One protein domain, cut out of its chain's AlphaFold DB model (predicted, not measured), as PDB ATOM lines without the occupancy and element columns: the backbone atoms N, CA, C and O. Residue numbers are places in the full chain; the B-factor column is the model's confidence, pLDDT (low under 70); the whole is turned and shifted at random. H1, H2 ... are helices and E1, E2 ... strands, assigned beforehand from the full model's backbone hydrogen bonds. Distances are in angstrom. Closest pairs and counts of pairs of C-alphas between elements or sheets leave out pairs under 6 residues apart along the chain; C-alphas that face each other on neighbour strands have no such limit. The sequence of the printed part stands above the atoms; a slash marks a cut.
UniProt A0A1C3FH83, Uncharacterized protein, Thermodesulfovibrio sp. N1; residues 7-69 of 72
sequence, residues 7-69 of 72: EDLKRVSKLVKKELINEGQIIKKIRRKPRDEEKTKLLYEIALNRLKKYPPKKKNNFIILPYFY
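This is residues 7 to 69 of the 72 residues of an uncharacterized protein of Thermodesulfovibrio sp. N1 (UniProt A0A1C3FH83). Two helices, H1 and H2, stand well apart as the two sides of an open, flat frame, joined by a long stretched-out link, residues 23 to 36, and running roughly opposite ways. Past the end of H2 sits a small hairpin of two short strands, E1 and E2, followed by a short tail, while H1 packs on neither H2 nor the hairpin. The printed part has 63 residues, with two named helices and then two named strands, H1 H2 E1 E2; the sheet has the order E1 - E2, antiparallel, and the class is mostly helix. The whole is extended, with a radius of gyration of the C-alphas of 19.3 A and spans of 49 by 38 by 15 A.

H1, residues 7 to 22, begins with C-alpha 7 at (200.268, 118.794, 195.283) and measures 23.1 A from first to last C-alpha. H2, residues 37 to 53, measures 24.5 A and begins with C-alpha 37 at (184.336, 91.605, 213.681). E1 is residues 57 to 59. E2 is residues 62 to 64, ending with C-alpha 64 at (187.772, 101.858, 185.563).

H1 is apart from H2, E1 and E2. H2 is apart from E2. E1 and E2 form a hairpin, antiparallel at 143 degrees between their directions. The C-alphas of Lys 58 and Ile 63 face each other at 4.7 A. N 57 and O 64 are within hydrogen-bond range at 3.0 A, as are N 64 and O 57 at 2.8 A. In H1 and H2 every O i to N i+4 pair is within hydrogen-bond range.

The two C-alphas farthest apart, those of Asn 22 and Lys 53, are 49.2 A apart. The printed part has no cut. The link from H1 to H2, 14 residues, is long; those from H2 to E1 and from E1 to E2 are tight. Residues 28 to 49, of which 37 to 49 belong to H2, stand free. The mean pLDDT of the printed part is 82.9, and residues 26 to 34 of the model are under 70.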
ATOM      1  N   GLU A   7     199.227 118.141 194.491       90.06
ATOM      2  CA  GLU A   7     200.268 118.794 195.283       90.06
ATOM      3  C   GLU A   7     199.838 120.161 195.822       90.06
ATOM      4  O   GLU A   7     200.141 120.479 196.977       90.06
ATOM      5  N   ASP A   8     199.071 120.921 195.040       87.50
ATOM      6  CA  ASP A   8     198.544 122.228 195.437       87.50
ATOM      7  C   ASP A   8     197.542 122.062 196.580       87.50
ATOM      8  O   ASP A   8     197.670 122.692 197.632       87.50
ATOM      9  N   LEU A   9     196.610 121.114 196.438       87.75
ATOM     10  CA  LEU A   9     195.629 120.784 197.475       87.75
ATOM     11  C   LEU A   9     196.304 120.312 198.769       87.75
ATOM     12  O   LEU A   9     195.907 120.694 199.874       87.75
ATOM     13  N   LYS A  10     197.366 119.508 198.650       87.81
ATOM     14  CA  LYS A  10     198.155 119.029 199.791       87.81
ATOM     15  C   LYS A  10     198.858 120.176 200.514       87.81
ATOM     16  O   LYS A  10     198.943 120.152 201.744       87.81
ATOM     17  N   ARG A  11     199.369 121.170 199.780       91.19
ATOM     18  CA  ARG A  11     200.017 122.358 200.351       91.19
ATOM     19  C   ARG A  11     199.006 123.232 201.090       91.19
ATOM     20  O   ARG A  11     199.236 123.542 202.257       91.19
ATOM     21  N   VAL A  12     197.873 123.536 200.459       90.19
ATOM     22  CA  VAL A  12     196.782 124.319 201.065       90.19
ATOM     23  C   VAL A  12     196.270 123.638 202.335       90.19
ATOM     24  O   VAL A  12     196.180 124.270 203.382       90.19
ATOM     25  N   SER A  13     196.051 122.321 202.299       85.38
ATOM     26  CA  SER A  13     195.607 121.557 203.472       85.38
ATOM     27  C   SER A  13     196.558 121.671 204.671       85.38
ATOM     28  O   SER A  13     196.102 121.713 205.816       85.38
ATOM     29  N   LYS A  14     197.876 121.722 204.438       88.88
ATOM     30  CA  LYS A  14     198.863 121.897 205.515       88.88
ATOM     31  C   LYS A  14     198.804 123.293 206.132       88.88
ATOM     32  O   LYS A  14     198.910 123.392 207.352       88.88
ATOM     33  N   LEU A  15     198.650 124.332 205.310       91.25
ATOM     34  CA  LEU A  15     198.555 125.720 205.774       91.25
ATOM     35  C   LEU A  15     197.305 125.921 206.628       91.25
ATOM     36  O   LEU A  15     197.427 126.294 207.789       91.25
ATOM     37  N   VAL A  16     196.148 125.501 206.112       88.38
ATOM     38  CA  VAL A  16     194.868 125.570 206.829       88.38
ATOM     39  C   VAL A  16     194.939 124.822 208.161       88.38
ATOM     40  O   VAL A  16     194.491 125.319 209.186       88.38
ATOM     41  N   LYS A  17     195.565 123.636 208.204       83.12
ATOM     42  CA  LYS A  17     195.768 122.926 209.480       83.12
ATOM     43  C   LYS A  17     196.589 123.727 210.485       83.12
ATOM     44  O   LYS A  17     196.293 123.663 211.671       83.12
ATOM     45  N   LYS A  18     197.640 124.413 210.033       86.44
ATOM     46  CA  LYS A  18     198.511 125.210 210.903       86.44
ATOM     47  C   LYS A  18     197.768 126.430 211.450       86.44
ATOM     48  O   LYS A  18     197.887 126.713 212.634       86.44
ATOM     49  N   GLU A  19     196.977 127.093 210.611       87.44
ATOM     50  CA  GLU A  19     196.117 128.219 210.999       87.44
ATOM     51  C   GLU A  19     195.095 127.797 212.060       87.44
ATOM     52  O   GLU A  19     195.064 128.374 213.141       87.44
ATOM     53  N   LEU A  20     194.372 126.700 211.824       83.25
ATOM     54  CA  LEU A  20     193.394 126.164 212.779       83.25
ATOM     55  C   LEU A  20     194.025 125.786 214.130       83.25
ATOM     56  O   LEU A  20     193.417 125.990 215.177       83.25
ATOM     57  N   ILE A  21     195.253 125.254 214.125       84.00
ATOM     58  CA  ILE A  21     195.997 124.962 215.360       84.00
ATOM     59  C   ILE A  21     196.355 126.257 216.102       84.00
ATOM     60  O   ILE A  21     196.202 126.308 217.321       84.00
ATOM     61  N   ASN A  22     196.812 127.290 215.387       85.06
ATOM     62  CA  ASN A  22     197.153 128.587 215.978       85.06
ATOM     63  C   ASN A  22     195.927 129.282 216.592       85.06
ATOM     64  O   ASN A  22     196.049 129.935 217.622       85.06
ATOM     65  N   GLU A  23     194.747 129.096 216.001       88.75
ATOM     66  CA  GLU A  23     193.461 129.566 216.535       88.75
ATOM     67  C   GLU A  23     192.959 128.744 217.739       88.75
ATOM     68  O   GLU A  23     191.881 129.004 218.270       88.75
ATOM     69  N   GLY A  24     193.705 127.722 218.173       80.25
ATOM     70  CA  GLY A  24     193.311 126.844 219.276       80.25
ATOM     71  C   GLY A  24     192.226 125.829 218.904       80.25
ATOM     72  O   GLY A  24     191.698 125.142 219.783       80.25
ATOM     73  N   GLN A  25     191.891 125.677 217.616       77.75
ATOM     74  CA  GLN A  25     190.945 124.658 217.175       77.75
ATOM     75  C   GLN A  25     191.606 123.276 217.216       77.75
ATOM     76  O   GLN A  25     192.472 122.922 216.411       77.75
ATOM     77  N   ILE A  26     191.163 122.441 218.157       67.62
ATOM     78  CA  ILE A  26     191.603 121.047 218.242       67.62
ATOM     79  C   ILE A  26     191.052 120.296 217.027       67.62
ATOM     80  O   ILE A  26     189.856 120.000 216.950       67.62
ATOM     81  N   ILE A  27     191.937 119.921 216.099       64.44
ATOM     82  CA  ILE A  27     191.607 119.017 214.992       64.44
ATOM     83  C   ILE A  27     191.304 117.640 215.594       64.44
ATOM     84  O   ILE A  27     192.184 116.789 215.754       64.44
ATOM     85  N   LYS A  28     190.041 117.406 215.960       67.12
ATOM     86  CA  LYS A  28     189.586 116.109 216.460       67.12
ATOM     87  C   LYS A  28     189.807 115.077 215.358       67.12
ATOM     88  O   LYS A  28     189.227 115.161 214.276       67.12
ATOM     89  N   LYS A  29     190.651 114.079 215.630       66.62
ATOM     90  CA  LYS A  29     190.789 112.904 214.764       66.62
ATOM     91  C   LYS A  29     189.388 112.310 214.620       66.62
ATOM     92  O   LYS A  29     188.764 112.008 215.635       66.62
ATOM     93  N   ILE A  30     188.878 112.188 213.390       66.56
ATOM     94  CA  ILE A  30     187.564 111.578 213.149       66.56
ATOM     95  C   ILE A  30     187.586 110.209 213.826       66.56
ATOM     96  O   ILE A  30     188.325 109.314 213.402       66.56
ATOM     97  N   ARG A  31     186.826 110.060 214.916       58.84
ATOM     98  CA  ARG A  31     186.751 108.804 215.656       58.84
ATOM     99  C   ARG A  31     186.079 107.792 214.742       58.84
ATOM    100  O   ARG A  31     184.865 107.806 214.564       58.84
ATOM    101  N   ARG A  32     186.873 106.900 214.158       62.97
ATOM    102  CA  ARG A  32     186.341 105.702 213.517       62.97
ATOM    103  C   ARG A  32     185.862 104.802 214.648       62.97
ATOM    104  O   ARG A  32     186.680 104.333 215.434       62.97
ATOM    105  N   LYS A  33     184.544 104.632 214.792       68.06
ATOM    106  CA  LYS A  33     184.017 103.609 215.704       68.06
ATOM    107  C   LYS A  33     184.611 102.260 215.266       68.06
ATOM    108  O   LYS A  33     184.535 101.971 214.066       68.06
ATOM    109  N   PRO A  34     185.230 101.480 216.173       69.94
ATOM    110  CA  PRO A  34     185.619 100.118 215.839       69.94
ATOM    111  C   PRO A  34     184.358  99.380 215.384       69.94
ATOM    112  O   PRO A  34     183.292  99.545 215.979       69.94
ATOM    113  N   ARG A  35     184.448  98.675 214.256       74.31
ATOM    114  CA  ARG A  35     183.358  97.818 213.789       74.31
ATOM    115  C   ARG A  35     183.518  96.468 214.463       74.31
ATOM    116  O   ARG A  35     184.641  95.983 214.560       74.31
ATOM    117  N   ASP A  36     182.400  95.874 214.856       85.81
ATOM    118  CA  ASP A  36     182.366  94.483 215.298       85.81
ATOM    119  C   ASP A  36     182.970  93.581 214.206       85.81
ATOM    120  O   ASP A  36     182.843  93.859 213.002       85.81
ATOM    121  N   GLU A  37     183.643  92.507 214.609       86.81
ATOM    122  CA  GLU A  37     184.336  91.605 213.681       86.81
ATOM    123  C   GLU A  37     183.375  91.000 212.649       86.81
ATOM    124  O   GLU A  37     183.692  90.940 211.460       86.81
ATOM    125  N   GLU A  38     182.160  90.651 213.075       86.06
ATOM    126  CA  GLU A  38     181.097  90.122 212.216       86.06
ATOM    127  C   GLU A  38     180.688  91.110 211.121       86.06
ATOM    128  O   GLU A  38     180.631  90.761 209.942       86.06
ATOM    129  N   LYS A  39     180.486  92.384 211.482       86.25
ATOM    130  CA  LYS A  39     180.164  93.440 210.510       86.25
ATOM    131  C   LYS A  39     181.294  93.639 209.510       86.25
ATOM    132  O   LYS A  39     181.041  93.963 208.353       86.25
ATOM    133  N   THR A  40     182.538  93.469 209.944       86.69
ATOM    134  CA  THR A  40     183.704  93.600 209.067       86.69
ATOM    135  C   THR A  40     183.754  92.461 208.049       86.69
ATOM    136  O   THR A  40     183.921  92.733 206.859       86.69
ATOM    137  N   LYS A  41     183.521  91.216 208.490       92.06
ATOM    138  CA  LYS A  41     183.413  90.041 207.609       92.06
ATOM    139  C   LYS A  41     182.272  90.194 206.602       92.06
ATOM    140  O   LYS A  41     182.499  90.063 205.403       92.06
ATOM    141  N   LEU A  42     181.088  90.603 207.062       91.62
ATOM    142  CA  LEU A  42     179.928  90.831 206.197       91.62
ATOM    143  C   LEU A  42     180.206  91.893 205.121       91.62
ATOM    144  O   LEU A  42     179.913  91.699 203.943       91.62
ATOM    145  N   LEU A  43     180.798  93.031 205.501       86.81
ATOM    146  CA  LEU A  43     181.146  94.085 204.542       86.81
ATOM    147  C   LEU A  43     182.178  93.614 203.514       86.81
ATOM    148  O   LEU A  43     182.109  94.022 202.352       86.81
ATOM    149  N   TYR A  44     183.116  92.769 203.933       89.88
ATOM    150  CA  TYR A  44     184.103  92.173 203.043       89.88
ATOM    151  C   TYR A  44     183.446  91.238 202.019       89.88
ATOM    152  O   TYR A  44     183.679  91.385 200.818       89.88
ATOM    153  N   GLU A  45     182.552  90.352 202.457       93.50
ATOM    154  CA  GLU A  45     181.784  89.478 201.563       93.50
ATOM    155  C   GLU A  45     180.933  90.275 200.570       93.50
ATOM    156  O   GLU A  45     180.952  90.005 199.367       93.50
ATOM    157  N   ILE A  46     180.241  91.320 201.039       88.69
ATOM    158  CA  ILE A  46     179.470  92.224 200.175       88.69
ATOM    159  C   ILE A  46     180.378  92.870 199.121       88.69
ATOM    160  O   ILE A  46     179.986  92.977 197.956       88.69
ATOM    161  N   ALA A  47     181.583  93.302 199.502       86.50
ATOM    162  CA  ALA A  47     182.534  93.904 198.574       86.50
ATOM    163  C   ALA A  47     182.990  92.908 197.496       86.50
ATOM    164  O   ALA A  47     182.964  93.249 196.312       86.50
ATOM    165  N   LEU A  48     183.328  91.671 197.879       89.88
ATOM    166  CA  LEU A  48     183.686  90.610 196.934       89.88
ATOM    167  C   LEU A  48     182.531  90.269 195.987       89.88
ATOM    168  O   LEU A  48     182.730  90.160 194.777       89.88
ATOM    169  N   ASN A  49     181.312  90.156 196.513       90.62
ATOM    170  CA  ASN A  49     180.119  89.880 195.714       90.62
ATOM    171  C   ASN A  49     179.842  91.001 194.705       90.62
ATOM    172  O   ASN A  49     179.530  90.736 193.545       90.62
ATOM    173  N   ARG A  50     180.016  92.265 195.113       84.75
ATOM    174  CA  ARG A  50     179.904  93.416 194.208       84.75
ATOM    175  C   ARG A  50     180.990  93.418 193.140       84.75
ATOM    176  O   ARG A  50     180.668  93.715 191.997       84.75
ATOM    177  N   LEU A  51     182.230  93.066 193.483       85.00
ATOM    178  CA  LEU A  51     183.332  92.964 192.522       85.00
ATOM    179  C   LEU A  51     183.065  91.876 191.471       85.00
ATOM    180  O   LEU A  51     183.319  92.091 190.292       85.00
ATOM    181  N   LYS A  52     182.514  90.727 191.885       87.25
ATOM    182  CA  LYS A  52     182.102  89.655 190.964       87.25
ATOM    183  C   LYS A  52     180.965  90.101 190.046       87.25
ATOM    184  O   LYS A  52     181.026  89.875 188.844       87.25
ATOM    185  N   LYS A  53     179.931  90.735 190.613       87.69
ATOM    186  CA  LYS A  53     178.752  91.192 189.862       87.69
ATOM    187  C   LYS A  53     179.087  92.325 188.893       87.69
ATOM    188  O   LYS A  53     178.550  92.383 187.793       87.69
ATOM    189  N   TYR A  54     179.968  93.223 189.313       86.94
ATOM    190  CA  TYR A  54     180.395  94.381 188.551       86.94
ATOM    191  C   TYR A  54     181.927  94.378 188.479       86.94
ATOM    192  O   TYR A  54     182.593  95.033 189.288       86.94
ATOM    193  N   PRO A  55     182.514  93.621 187.538       86.81
ATOM    194  CA  PRO A  55     183.960  93.556 187.411       86.81
ATOM    195  C   PRO A  55     184.491  94.891 186.880       86.81
ATOM    196  O   PRO A  55     183.914  95.432 185.928       86.81
ATOM    197  N   PRO A  56     185.567  95.447 187.464       87.69
ATOM    198  CA  PRO A  56     186.228  96.626 186.923       87.69
ATOM    199  C   PRO A  56     186.901  96.297 185.585       87.69
ATOM    200  O   PRO A  56     187.389  95.188 185.369       87.69
ATOM    201  N   LYS A  57     186.959  97.276 184.684       87.31
ATOM    202  CA  LYS A  57     187.596  97.147 183.369       87.31
ATOM    203  C   LYS A  57     188.960  97.814 183.400       87.31
ATOM    204  O   LYS A  57     189.101  98.926 183.904       87.31
ATOM    205  N   LYS A  58     189.967  97.169 182.817       84.38
ATOM    206  CA  LYS A  58     191.272  97.795 182.591       84.38
ATOM    207  C   LYS A  58     191.237  98.534 181.255       84.38
ATOM    208  O   LYS A  58     190.914  97.934 180.234       84.38
ATOM    209  N   LYS A  59     191.557  99.826 181.261       84.31
ATOM    210  CA  LYS A  59     191.716 100.640 180.050       84.31
ATOM    211  C   LYS A  59     193.080 101.313 180.106       84.31
ATOM    212  O   LYS A  59     193.327 102.142 180.980       84.31
ATOM    213  N   ASN A  60     193.964 100.950 179.182       86.62
ATOM    214  CA  ASN A  60     195.364 101.377 179.162       86.62
ATOM    215  C   ASN A  60     196.031 101.115 180.530       86.62
ATOM    216  O   ASN A  60     196.097  99.968 180.978       86.62
ATOM    217  N   ASN A  61     196.466 102.177 181.212       90.38
ATOM    218  CA  ASN A  61     197.111 102.117 182.522       90.38
ATOM    219  C   ASN A  61     196.156 102.385 183.704       90.38
ATOM    220  O   ASN A  61     196.609 102.555 184.832       90.38
ATOM    221  N   PHE A  62     194.841 102.437 183.459       84.06
ATOM    222  CA  PHE A  62     193.833 102.756 184.470       84.06
ATOM    223  C   PHE A  62     192.862 101.596 184.698       84.06
ATOM    224  O   PHE A  62     192.500 100.854 183.780       84.06
ATOM    225  N   ILE A  63     192.404 101.470 185.943       83.50
ATOM    226  CA  ILE A  63     191.299 100.593 186.327       83.50
ATOM    227  C   ILE A  63     190.046 101.463 186.408       83.50
ATOM    228  O   ILE A  63     189.968 102.374 187.229       83.50
ATOM    229  N   ILE A  64     189.066 101.184 185.556       82.81
ATOM    230  CA  ILE A  64     187.772 101.858 185.563       82.81
ATOM    231  C   ILE A  64     186.830 101.026 186.423       82.81
ATOM    232  O   ILE A  64     186.509  99.880 186.093       82.81
ATOM    233  N   LEU A  65     186.399 101.602 187.544       80.38
ATOM    234  CA  LEU A  65     185.397 100.972 188.394       80.38
ATOM    235  C   LEU A  65     184.018 101.010 187.713       80.38
ATOM    236  O   LEU A  65     183.710 101.977 187.013       80.38
ATOM    237  N   PRO A  66     183.150 100.023 187.980       76.56
ATOM    238  CA  PRO A  66     181.849  99.911 187.320       76.56
ATOM    239  C   PRO A  66     180.930 101.122 187.473       76.56
ATOM    240  O   PRO A  66     180.177 101.446 186.565       76.56
ATOM    241  N   TYR A  67     181.028 101.831 188.599       76.44
ATOM    242  CA  TYR A  67     180.229 103.028 188.890       76.44
ATOM    243  C   TYR A  67     180.540 104.225 187.972       76.44
ATOM    244  O   TYR A  67     179.866 105.250 188.053       76.44
ATOM    245  N   PHE A  68     181.568 104.118 187.124       75.88
ATOM    246  CA  PHE A  68     181.985 105.156 186.181       75.88
ATOM    247  C   PHE A  68     181.808 104.745 184.714       75.88
ATOM    248  O   PHE A  68     182.290 105.457 183.840       75.88
ATOM    249  N   TYR A  69     181.139 103.623 184.420       72.62
ATOM    250  CA  TYR A  69     180.933 103.184 183.032       72.62
ATOM    251  C   TYR A  69     180.026 104.119 182.223       72.62
ATOM    252  O   TYR A  69     180.315 104.345 181.052       72.62
TER     253      TYR A  69